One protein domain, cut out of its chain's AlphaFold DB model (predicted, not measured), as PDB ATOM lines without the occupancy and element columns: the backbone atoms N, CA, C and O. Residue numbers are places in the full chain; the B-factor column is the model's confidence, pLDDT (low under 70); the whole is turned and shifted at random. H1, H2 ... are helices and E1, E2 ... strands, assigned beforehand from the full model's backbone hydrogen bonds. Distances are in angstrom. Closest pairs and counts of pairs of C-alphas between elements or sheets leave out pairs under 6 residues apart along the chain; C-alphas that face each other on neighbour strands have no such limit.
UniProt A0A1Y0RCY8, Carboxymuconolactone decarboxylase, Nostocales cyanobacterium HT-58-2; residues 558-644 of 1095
ATOM      1  N   TYR A 558     190.558 159.443 126.941       84.06
ATOM      2  CA  TYR A 558     190.211 159.459 125.515       84.06
ATOM      3  C   TYR A 558     191.003 160.551 124.786       84.06
ATOM      4  O   TYR A 558     190.894 161.726 125.123       84.06
ATOM      5  N   ALA A 559     191.762 160.167 123.756       74.75
ATOM      6  CA  ALA A 559     192.726 161.045 123.079       74.75
ATOM      7  C   ALA A 559     192.124 162.331 122.477       74.75
ATOM      8  O   ALA A 559     192.796 163.357 122.442       74.75
ATOM      9  N   ASN A 560     190.859 162.289 122.047       77.81
ATOM     10  CA  ASN A 560     190.186 163.405 121.372       77.81
ATOM     11  C   ASN A 560     189.321 164.254 122.332       77.81
ATOM     12  O   ASN A 560     188.474 165.020 121.877       77.81
ATOM     13  N   VAL A 561     189.486 164.102 123.653       82.19
ATOM     14  CA  VAL A 561     188.772 164.896 124.667       82.19
ATOM     15  C   VAL A 561     189.708 165.993 125.186       82.19
ATOM     16  O   VAL A 561     190.587 165.698 126.001       82.19
ATOM     17  N   PRO A 562     189.557 167.254 124.743       80.44
ATOM     18  CA  PRO A 562     190.392 168.342 125.232       80.44
ATOM     19  C   PRO A 562     190.115 168.627 126.712       80.44
ATOM     20  O   PRO A 562     188.979 168.509 127.178       80.44
ATOM     21  N   HIS A 563     191.148 169.062 127.435       85.62
ATOM     22  CA  HIS A 563     190.994 169.676 128.750       85.62
ATOM     23  C   HIS A 563     191.430 171.140 128.703       85.62
ATOM     24  O   HIS A 563     192.442 171.466 128.088       85.62
ATOM     25  N   ILE A 564     190.673 172.018 129.362       90.56
ATOM     26  CA  ILE A 564     191.047 173.425 129.553       90.56
ATOM     27  C   ILE A 564     191.553 173.576 130.983       90.56
ATOM     28  O   ILE A 564     190.846 173.192 131.914       90.56
ATOM     29  N   SER A 565     192.749 174.142 131.162       91.94
ATOM     30  CA  SER A 565     193.293 174.452 132.486       91.94
ATOM     31  C   SER A 565     193.220 175.948 132.785       91.94
ATOM     32  O   SER A 565     193.665 176.774 131.989       91.94
ATOM     33  N   PHE A 566     192.640 176.288 133.934       92.94
ATOM     34  CA  PHE A 566     192.507 177.651 134.436       92.94
ATOM     35  C   PHE A 566     193.509 177.896 135.568       92.94
ATOM     36  O   PHE A 566     193.459 177.240 136.612       92.94
ATOM     37  N   TYR A 567     194.388 178.882 135.380       90.56
ATOM     38  CA  TYR A 567     195.341 179.299 136.408       90.56
ATOM     39  C   TYR A 567     194.616 180.099 137.501       90.56
ATOM     40  O   TYR A 567     194.136 181.214 137.281       90.56
ATOM     41  N   VAL A 568     194.510 179.501 138.685       92.06
ATOM     42  CA  VAL A 568     193.972 180.120 139.898       92.06
ATOM     43  C   VAL A 568     195.079 180.943 140.558       92.06
ATOM     44  O   VAL A 568     196.254 180.589 140.498       92.06
ATOM     45  N   LYS A 569     194.723 182.059 141.201       87.38
ATOM     46  CA  LYS A 569     195.705 182.925 141.867       87.38
ATOM     47  C   LYS A 569     196.444 182.192 142.993       87.38
ATOM     48  O   LYS A 569     195.835 181.416 143.731       87.38
ATOM     49  N   ASP A 570     197.726 182.509 143.163       84.38
ATOM     50  CA  ASP A 570     198.622 181.908 144.166       84.38
ATOM     51  C   ASP A 570     198.169 182.158 145.637       84.38
ATOM     52  O   ASP A 570     198.678 181.507 146.545       84.38
ATOM     53  N   ASP A 571     197.216 183.071 145.894       85.25
ATOM     54  CA  ASP A 571     196.664 183.412 147.222       85.25
ATOM     55  C   ASP A 571     195.351 182.684 147.593       85.25
ATOM     56  O   ASP A 571     194.812 182.889 148.683       85.25
ATOM     57  N   VAL A 572     194.823 181.829 146.710       91.06
ATOM     58  CA  VAL A 572     193.538 181.129 146.891       91.06
ATOM     59  C   VAL A 572     193.746 179.662 147.286       91.06
ATOM     60  O   VAL A 572     194.506 178.936 146.655       91.06
ATOM     61  N   ASP A 573     193.016 179.187 148.296       92.25
ATOM     62  CA  ASP A 573     192.962 177.762 148.645       92.25
ATOM     63  C   ASP A 573     192.134 176.978 147.603       92.25
ATOM     64  O   ASP A 573     190.968 177.300 147.346       92.25
ATOM     65  N   LEU A 574     192.736 175.951 146.989       93.75
ATOM     66  CA  LEU A 574     192.105 175.174 145.915       93.75
ATOM     67  C   LEU A 574     190.983 174.238 146.392       93.75
ATOM     68  O   LEU A 574     190.035 174.037 145.635       93.75
ATOM     69  N   ASP A 575     191.032 173.696 147.613       94.31
ATOM     70  CA  ASP A 575     189.948 172.860 148.155       94.31
ATOM     71  C   ASP A 575     188.717 173.728 148.472       94.31
ATOM     72  O   ASP A 575     187.575 173.357 148.173       94.31
ATOM     73  N   PHE A 576     188.941 174.932 149.007       93.81
ATOM     74  CA  PHE A 576     187.908 175.946 149.197       93.81
ATOM     75  C   PHE A 576     187.322 176.419 147.861       93.81
ATOM     76  O   PHE A 576     186.097 176.478 147.725       93.81
ATOM     77  N   PHE A 577     188.164 176.726 146.868       96.31
ATOM     78  CA  PHE A 577     187.711 177.164 145.546       96.31
ATOM     79  C   PHE A 577     186.918 176.069 144.819       96.31
ATOM     80  O   PHE A 577     185.814 176.338 144.351       96.31
ATOM     81  N   ALA A 578     187.413 174.826 144.790       95.56
ATOM     82  CA  ALA A 578     186.718 173.691 144.182       95.56
ATOM     83  C   ALA A 578     185.336 173.464 144.814       95.56
ATOM     84  O   ALA A 578     184.330 173.326 144.115       95.56
ATOM     85  N   LYS A 579     185.260 173.514 146.150       94.56
ATOM     86  CA  LYS A 579     183.989 173.467 146.875       94.56
ATOM     87  C   LYS A 579     183.055 174.614 146.479       94.56
ATOM     88  O   LYS A 579     181.867 174.377 146.270       94.56
ATOM     89  N   LYS A 580     183.565 175.847 146.382       96.25
ATOM     90  CA  LYS A 580     182.758 177.028 146.042       96.25
ATOM     91  C   LYS A 580     182.257 177.017 144.600       96.25
ATOM     92  O   LYS A 580     181.119 177.419 144.376       96.25
ATOM     93  N   LEU A 581     183.053 176.508 143.663       96.25
ATOM     94  CA  LEU A 581     182.660 176.295 142.272       96.25
ATOM     95  C   LEU A 581     181.512 175.275 142.165       96.25
ATOM     96  O   LEU A 581     180.510 175.547 141.508       96.25
ATOM     97  N   GLU A 582     181.625 174.134 142.855       94.31
ATOM     98  CA  GLU A 582     180.577 173.099 142.896       94.31
ATOM     99  C   GLU A 582     179.278 173.653 143.532       94.31
ATOM    100  O   GLU A 582     178.198 173.512 142.958       94.31
ATOM    101  N   GLU A 583     179.375 174.377 144.658       94.62
ATOM    102  CA  GLU A 583     178.231 175.027 145.326       94.62
ATOM    103  C   GLU A 583     177.533 176.095 144.454       94.62
ATOM    104  O   GLU A 583     176.301 176.109 144.374       94.62
ATOM    105  N   GLU A 584     178.283 176.982 143.792       96.69
ATOM    106  CA  GLU A 584     177.736 178.076 142.969       96.69
ATOM    107  C   GLU A 584     177.086 177.562 141.675       96.69
ATOM    108  O   GLU A 584     175.994 178.006 141.310       96.69
ATOM    109  N   CYS A 585     177.693 176.574 141.010       96.25
ATOM    110  CA  CYS A 585     177.088 175.933 139.843       96.25
ATOM    111  C   CYS A 585     175.801 175.184 140.209       96.25
ATOM    112  O   CYS A 585     174.795 175.320 139.511       96.25
ATOM    113  N   HIS A 586     175.775 174.453 141.330       94.56
ATOM    114  CA  HIS A 586     174.558 173.758 141.776       94.56
ATOM    115  C   HIS A 586     173.453 174.750 142.160       94.56
ATOM    116  O   HIS A 586     172.287 174.503 141.849       94.56
ATOM    117  N   ARG A 587     173.799 175.906 142.746       95.25
ATOM    118  CA  ARG A 587     172.858 177.007 143.032       95.25
ATOM    119  C   ARG A 587     172.211 177.585 141.763       95.25
ATOM    120  O   ARG A 587     171.068 178.032 141.824       95.25
ATOM    121  N   ARG A 588     172.917 177.555 140.630       93.62
ATOM    122  CA  ARG A 588     172.427 177.946 139.290       93.62
ATOM    123  C   ARG A 588     171.749 176.803 138.520       93.62
ATOM    124  O   ARG A 588     171.334 176.986 137.385       93.62
ATOM    125  N   GLY A 589     171.623 175.617 139.118       93.25
ATOM    126  CA  GLY A 589     171.012 174.443 138.485       93.25
ATOM    127  C   GLY A 589     171.954 173.614 137.603       93.25
ATOM    128  O   GLY A 589     171.539 172.567 137.112       93.25
ATOM    129  N   MET A 590     173.225 174.005 137.460       94.81
ATOM    130  CA  MET A 590     174.271 173.247 136.756       94.81
ATOM    131  C   MET A 590     174.803 172.099 137.632       94.81
ATOM    132  O   MET A 590     175.968 172.061 138.025       94.81
ATOM    133  N   THR A 591     173.916 171.164 137.979       91.25
ATOM    134  CA  THR A 591     174.195 169.997 138.842       91.25
ATOM    135  C   THR A 591     175.159 168.976 138.226       91.25
ATOM    136  O   THR A 591     175.676 168.103 138.925       91.25
ATOM    137  N   GLU A 592     175.402 169.086 136.920       89.38
ATOM    138  CA  GLU A 592     176.376 168.318 136.147       89.38
ATOM    139  C   GLU A 592     177.827 168.710 136.475       89.38
ATOM    140  O   GLU A 592     178.733 167.891 136.306       89.38
ATOM    141  N   VAL A 593     178.045 169.934 136.979       92.94
ATOM    142  CA  VAL A 593     179.364 170.414 137.411       92.94
ATOM    143  C   VAL A 593     179.767 169.682 138.684       92.94
ATOM    144  O   VAL A 593     179.118 169.792 139.724       92.94
ATOM    145  N   ILE A 594     180.839 168.900 138.600       91.75
ATOM    146  CA  ILE A 594     181.319 168.040 139.685       91.75
ATOM    147  C   ILE A 594     182.838 168.150 139.728       91.75
ATOM    148  O   ILE A 594     183.509 167.806 138.752       91.75
ATOM    149  N   CYS A 595     183.387 168.578 140.864       93.75
ATOM    150  CA  CYS A 595     184.817 168.457 141.100       93.75
ATOM    151  C   CYS A 595     185.159 167.001 141.448       93.75
ATOM    152  O   CYS A 595     184.359 166.278 142.045       93.75
ATOM    153  N   ASN A 596     186.366 166.556 141.116       92.88
ATOM    154  CA  ASN A 596     186.890 165.278 141.592       92.88
ATOM    155  C   ASN A 596     187.303 165.377 143.075       92.88
ATOM    156  O   ASN A 596     187.194 166.431 143.707       92.88
ATOM    157  N   ARG A 597     187.745 164.255 143.651       93.88
ATOM    158  CA  ARG A 597     188.324 164.162 145.000       93.88
ATOM    159  C   ARG A 597     189.552 163.256 144.932       93.88
ATOM    160  O   ARG A 597     189.502 162.241 144.237       93.88
ATOM    161  N   ILE A 598     190.628 163.578 145.654       93.44
ATOM    162  CA  ILE A 598     191.849 162.741 145.667       93.44
ATOM    163  C   ILE A 598     191.683 161.450 146.488       93.44
ATOM    164  O   ILE A 598     192.449 160.501 146.338       93.44
ATOM    165  N   ILE A 599     190.660 161.393 147.348       92.69
ATOM    166  CA  ILE A 599     190.320 160.216 148.154       92.69
ATOM    167  C   ILE A 599     189.356 159.317 147.366       92.69
ATOM    168  O   ILE A 599     188.343 159.773 146.836       92.69
ATOM    169  N   ARG A 600     189.645 158.012 147.322       92.81
ATOM    170  CA  ARG A 600     188.815 157.010 146.635       92.81
ATOM    171  C   ARG A 600     187.426 156.885 147.273       92.81
ATOM    172  O   ARG A 600     187.309 156.353 148.373       92.81
ATOM    173  N   ALA A 601     186.385 157.224 146.515       91.06
ATOM    174  CA  ALA A 601     185.001 156.827 146.782       91.06
ATOM    175  C   ALA A 601     184.592 155.582 145.961       91.06
ATOM    176  O   ALA A 601     185.226 155.236 144.961       91.06
ATOM    177  N   LYS A 602     183.514 154.914 146.379       92.31
ATOM    178  CA  LYS A 602     182.843 153.792 145.697       92.31
ATOM    179  C   LYS A 602     181.392 154.117 145.313       92.31
ATOM    180  O   LYS A 602     180.801 153.371 144.537       92.31
ATOM    181  N   SER A 603     180.818 155.212 145.818       91.25
ATOM    182  CA  SER A 603     179.503 155.735 145.413       91.25
ATOM    183  C   SER A 603     179.471 157.268 145.356       91.25
ATOM    184  O   SER A 603     180.368 157.942 145.873       91.25
ATOM    185  N   LYS A 604     178.416 157.844 144.759       85.44
ATOM    186  CA  LYS A 604     178.213 159.307 144.716       85.44
ATOM    187  C   LYS A 604     177.955 159.879 146.119       85.44
ATOM    188  O   LYS A 604     178.368 160.992 146.425       85.44
ATOM    189  N   GLU A 605     177.313 159.101 146.982       88.19
ATOM    190  CA  GLU A 605     176.932 159.440 148.358       88.19
ATOM    191  C   GLU A 605     178.133 159.408 149.315       88.19
ATOM    192  O   GLU A 605     178.129 160.087 150.342       88.19
ATOM    193  N   GLU A 606     179.156 158.619 148.983       91.38
ATOM    194  CA  GLU A 606     180.468 158.631 149.630       91.38
ATOM    195  C   GLU A 606     181.297 159.817 149.121       91.38
ATOM    196  O   GLU A 606     181.790 160.604 149.926       91.38
ATOM    197  N   MET A 607     181.354 160.025 147.798       88.12
ATOM    198  CA  MET A 607     182.085 161.135 147.171       88.12
ATOM    199  C   MET A 607     181.644 162.512 147.692       88.12
ATOM    200  O   MET A 607     182.488 163.342 148.023       88.12
ATOM    201  N   LYS A 608     180.332 162.733 147.859       84.31
ATOM    202  CA  LYS A 608     179.750 163.972 148.414       84.31
ATOM    203  C   LYS A 608     180.158 164.290 149.862       84.31
ATOM    204  O   LYS A 608     179.893 165.393 150.325       84.31
ATOM    205  N   LYS A 609     180.764 163.345 150.591       87.44
ATOM    206  CA  LYS A 609     181.245 163.538 151.973       87.44
ATOM    207  C   LYS A 609     182.740 163.857 152.048       87.44
ATOM    208  O   LYS A 609     183.236 164.148 153.131       87.44
ATOM    209  N   LEU A 610     183.455 163.780 150.926       90.56
ATOM    210  CA  LEU A 610     184.888 164.049 150.850       90.56
ATOM    211  C   LEU A 610     185.140 165.539 150.592       90.56
ATOM    212  O   LEU A 610     184.479 166.145 149.747       90.56
ATOM    213  N   SER A 611     186.126 166.102 151.289       87.06
ATOM    214  CA  SER A 611     186.479 167.527 151.235       87.06
ATOM    215  C   SER A 611     187.886 167.812 150.699       87.06
ATOM    216  O   SER A 611     188.308 168.956 150.771       87.06
ATOM    217  N   ALA A 612     188.602 166.793 150.207       91.12
ATOM    218  CA  ALA A 612     189.935 166.925 149.615       91.12
ATOM    219  C   ALA A 612     189.841 166.781 148.087       91.12
ATOM    220  O   ALA A 612     189.502 165.703 147.580       91.12
ATOM    221  N   TYR A 613     190.106 167.870 147.373       94.69
ATOM    222  CA  TYR A 613     189.913 168.045 145.933       94.69
ATOM    223  C   TYR A 613     191.258 168.130 145.204       94.69
ATOM    224  O   TYR A 613     191.423 167.500 144.157       94.69
ATOM    225  N   ALA A 614     192.203 168.889 145.761       94.06
ATOM    226  CA  ALA A 614     193.473 169.230 145.138       94.06
ATOM    227  C   ALA A 614     194.613 168.264 145.493       94.06
ATOM    228  O   ALA A 614     194.749 167.801 146.624       94.06
ATOM    229  N   LYS A 615     195.481 168.001 144.513       92.50
ATOM    230  CA  LYS A 615     196.789 167.357 144.686       92.50
ATOM    231  C   LYS A 615     197.847 168.459 144.790       92.50
ATOM    232  O   LYS A 615     197.896 169.330 143.922       92.50
ATOM    233  N   THR A 616     198.675 168.424 145.833       88.38
ATOM    234  CA  THR A 616     199.629 169.508 146.165       88.38
ATOM    235  C   THR A 616     201.065 169.024 146.385       88.38
ATOM    236  O   THR A 616     202.019 169.769 146.187       88.38
ATOM    237  N   ASP A 617     201.233 167.757 146.751       83.75
ATOM    238  CA  ASP A 617     202.493 167.058 147.008       83.75
ATOM    239  C   ASP A 617     203.093 166.476 145.709       83.75
ATOM    240  O   ASP A 617     203.232 165.264 145.545       83.75
ATOM    241  N   PHE A 618     203.380 167.336 144.730       88.19
ATOM    242  CA  PHE A 618     204.189 166.980 143.556       88.19
ATOM    243  C   PHE A 618     205.687 167.201 143.839       88.19
ATOM    244  O   PHE A 618     206.051 168.099 144.599       88.19
ATOM    245  N   THR A 619     206.552 166.379 143.241       84.25
ATOM    246  CA  THR A 619     208.008 166.364 143.481       84.25
ATOM    247  C   THR A 619     208.808 166.709 142.223       84.25
ATOM    248  O   THR A 619     208.260 166.787 141.122       84.25
ATOM    249  N   ASP A 620     210.120 166.896 142.393       82.69
ATOM    250  CA  ASP A 620     211.087 167.055 141.297       82.69
ATOM    251  C   ASP A 620     210.735 168.262 140.398       82.69
ATOM    252  O   ASP A 620     210.394 169.325 140.917       82.69
ATOM    253  N   ASP A 621     210.778 168.137 139.067       80.38
ATOM    254  CA  ASP A 621     210.404 169.221 138.134       80.38
ATOM    255  C   ASP A 621     208.953 169.726 138.282       80.38
ATOM    256  O   ASP A 621     208.627 170.816 137.803       80.38
ATOM    257  N   TRP A 622     208.092 168.954 138.956       82.00
ATOM    258  CA  TRP A 622     206.692 169.286 139.238       82.00
ATOM    259  C   TRP A 622     206.503 169.951 140.612       82.00
ATOM    260  O   TRP A 622     205.381 170.307 140.975       82.00
ATOM    261  N   GLU A 623     207.573 170.140 141.392       86.81
ATOM    262  CA  GLU A 623     207.510 170.774 142.708       86.81
ATOM    263  C   GLU A 623     206.966 172.211 142.603       86.81
ATOM    264  O   GLU A 623     207.510 173.071 141.903       86.81
ATOM    265  N   GLY A 624     205.864 172.462 143.312       84.00
ATOM    266  CA  GLY A 624     205.123 173.724 143.266       84.00
ATOM    267  C   GLY A 624     203.957 173.768 142.275       84.00
ATOM    268  O   GLY A 624     203.260 174.784 142.246       84.00
ATOM    269  N   TRP A 625     203.702 172.706 141.506       92.81
ATOM    270  CA  TRP A 625     202.413 172.516 140.835       92.81
ATOM    271  C   TRP A 625     201.364 172.065 141.863       92.81
ATOM    272  O   TRP A 625     201.609 171.143 142.641       92.81
ATOM    273  N   THR A 626     200.181 172.675 141.857       93.31
ATOM    274  CA  THR A 626     198.994 172.182 142.581       93.31
ATOM    275  C   THR A 626     197.797 172.163 141.629       93.31
ATOM    276  O   THR A 626     197.694 173.037 140.772       93.31
ATOM    277  N   LEU A 627     196.913 171.159 141.695       95.75
ATOM    278  CA  LEU A 627     195.748 171.090 140.791       95.75
ATOM    279  C   LEU A 627     194.557 170.318 141.361       95.75
ATOM    280  O   LEU A 627     194.738 169.364 142.120       95.75
ATOM    281  N   PHE A 628     193.351 170.652 140.896       95.69
ATOM    282  CA  PHE A 628     192.191 169.756 140.914       95.69
ATOM    283  C   PHE A 628     191.504 169.707 139.538       95.69
ATOM    284  O   PHE A 628     191.668 170.599 138.705       95.69
ATOM    285  N   TYR A 629     190.703 168.663 139.310       94.38
ATOM    286  CA  TYR A 629     189.891 168.506 138.098       94.38
ATOM    287  C   TYR A 629     188.398 168.661 138.390       94.38
ATOM    288  O   TYR A 629     187.905 168.187 139.417       94.38
ATOM    289  N   CYS A 630     187.670 169.242 137.442       92.50
ATOM    290  CA  CYS A 630     186.226 169.423 137.448       92.50
ATOM    291  C   CYS A 630     185.614 168.993 136.106       92.50
ATOM    292  O   CYS A 630     186.265 169.030 135.062       92.50
ATOM    293  N   LYS A 631     184.346 168.587 136.129       91.94
ATOM    294  CA  LYS A 631     183.506 168.485 134.931       91.94
ATOM    295  C   LYS A 631     182.784 169.806 134.711       91.94
ATOM    296  O   LYS A 631     182.257 170.363 135.672       91.94
ATOM    297  N   GLY A 632     182.774 170.304 133.480       91.75
ATOM    298  CA  GLY A 632     181.946 171.439 133.085       91.75
ATOM    299  C   GLY A 632     180.477 171.044 132.851       91.75
ATOM    300  O   GLY A 632     180.143 169.853 132.856       91.75
ATOM    301  N   PRO A 633     179.581 172.027 132.655       91.62
ATOM    302  CA  PRO A 633     178.138 171.801 132.532       91.62
ATOM    303  C   PRO A 633     177.720 171.046 131.256       91.62
ATOM    304  O   PRO A 633     176.693 170.363 131.242       91.62
ATOM    305  N   ASN A 634     178.502 171.122 130.178       89.94
ATOM    306  CA  ASN A 634     178.292 170.306 128.984       89.94
ATOM    307  C   ASN A 634     178.934 168.924 129.112       89.94
ATOM    308  O   ASN A 634     178.480 167.994 128.448       89.94
ATOM    309  N   GLY A 635     179.917 168.764 129.995       85.38
ATOM    310  CA  GLY A 635     180.794 167.595 130.069       85.38
ATOM    311  C   GLY A 635     182.232 167.908 129.649       85.38
ATOM    312  O   GLY A 635     183.006 166.985 129.419       85.38
ATOM    313  N   GLU A 636     182.596 169.186 129.561       88.56
ATOM    314  CA  GLU A 636     183.965 169.661 129.378       88.56
ATOM    315  C   GLU A 636     184.874 169.086 130.473       88.56
ATOM    316  O   GLU A 636     184.463 168.943 131.631       88.56
ATOM    317  N   GLN A 637     186.126 168.786 130.135       90.31
ATOM    318  CA  GLN A 637     187.142 168.470 131.132       90.31
ATOM    319  C   GLN A 637     187.857 169.763 131.532       90.31
ATOM    320  O   GLN A 637     188.504 170.406 130.708       90.31
ATOM    321  N   LEU A 638     187.742 170.141 132.803       92.56
ATOM    322  CA  LEU A 638     188.312 171.374 133.337       92.56
ATOM    323  C   LEU A 638     189.371 171.042 134.386       92.56
ATOM    324  O   LEU A 638     189.129 170.242 135.288       92.56
ATOM    325  N   GLU A 639     190.532 171.668 134.287       94.06
ATOM    326  CA  GLU A 639     191.546 171.705 135.337       94.06
ATOM    327  C   GLU A 639     191.572 173.104 135.955       94.06
ATOM    328  O   GLU A 639     191.351 174.104 135.275       94.06
ATOM    329  N   PHE A 640     191.857 173.168 137.249       95.69
ATOM    330  CA  PHE A 640     192.147 174.405 137.955       95.69
ATOM    331  C   PHE A 640     193.445 174.191 138.726       95.69
ATOM    332  O   PHE A 640     193.526 173.272 139.548       95.69
ATOM    333  N   ASN A 641     194.467 174.995 138.431       95.12
ATOM    334  CA  ASN A 641     195.817 174.781 138.947       95.12
ATOM    335  C   ASN A 641     196.459 176.054 139.513       95.12
ATOM    336  O   ASN A 641     195.988 177.166 139.279       95.12
ATOM    337  N   GLN A 642     197.539 175.875 140.271       93.00
ATOM    338  CA  GLN A 642     198.504 176.925 140.588       93.00
ATOM    339  C   GLN A 642     199.902 176.424 140.231       93.00
ATOM    340  O   GLN A 642     200.213 175.236 140.354       93.00
ATOM    341  N   VAL A 643     200.757 177.346 139.795       89.31
ATOM    342  CA  VAL A 643     202.098 177.043 139.293       89.31
ATOM    343  C   VAL A 643     203.105 177.918 140.034       89.31
ATOM    344  O   VAL A 643     203.240 179.122 139.789       89.31
ATOM    345  N   THR A 644     203.814 177.295 140.974       85.00
ATOM    346  CA  THR A 644     204.787 177.930 141.876       85.00
ATOM    347  C   THR A 644     206.154 177.233 141.798       85.00
ATOM    348  O   THR A 644     206.332 176.279 141.041       85.00
TER     349      THR A 644
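What this domain is: This is residues 558 to 644 of the 1095 residues of the protein "Carboxymuconolactone decarboxylase" of Nostocales cyanobacterium HT-58-2 (UniProt A0A1Y0RCY8). A small twisted sheet of three strands has one long helix, H1, over one face, running along the edge strand E2. Past that edge, a long stretch with the short helix H2 loops away from the sheet, H2 being the named element farthest from the mean of the C-alphas. The 87 printed residues hold E1, H1, H2, E2 and E3 in that order; the sheet order is E1, E3, E2, mixed. The class is mixed helices and strands, with under half of the residues in named elements. The whole is compact, with a radius of gyration of the C-alphas of 13.3 A and spans of 38 by 30 by 26 A.

How they stand to each other: E1, residues 563 to 567, is the parallel neighbour of E3, residues 637 to 643, at 32 degrees; N 566 and O 639 are 2.9 A apart. H1, residues 574 to 587, is on the sheet, with a height over the sheet of 10.4 A; H1 on one face of the sheet E1, E3, E2 is an arrangement of two layers, one of helix and one of strands. It lies over E2, residues 625 to 631, and runs along the strands, at 15 degrees to E2 on the local plane; their closest C-alphas are those of Leu 574 and Phe 628, 7.4 A apart. Every O i to N i+4 pair of H1 is within hydrogen-bond range. Residues 594 to 595 pair antiparallel with 630 to 631 of E2. H2, residues 604 to 607, is not on the sheet, is apart from H1, and is too short for an O i to N i+4 pair. E2 and E3 form a hairpin, antiparallel at 162 degrees; N 630 and O 638 are 2.8 A apart.

Where its parts are: E1 begins at C-alpha 563, (190.994, 169.676, 128.750). H1 measures 19.5 A, E2 20.2 A and E3 19.1 A, ending at C-alpha 643, (202.098, 177.043, 139.293).

The domain as a whole: The C-alphas of Gly 589 and Asp 620, the two farthest apart, are 40.8 A apart. The links H1 to H2 and H2 to E2 are long. The printed part has no cut, and no printed residue is under 70 in pLDDT.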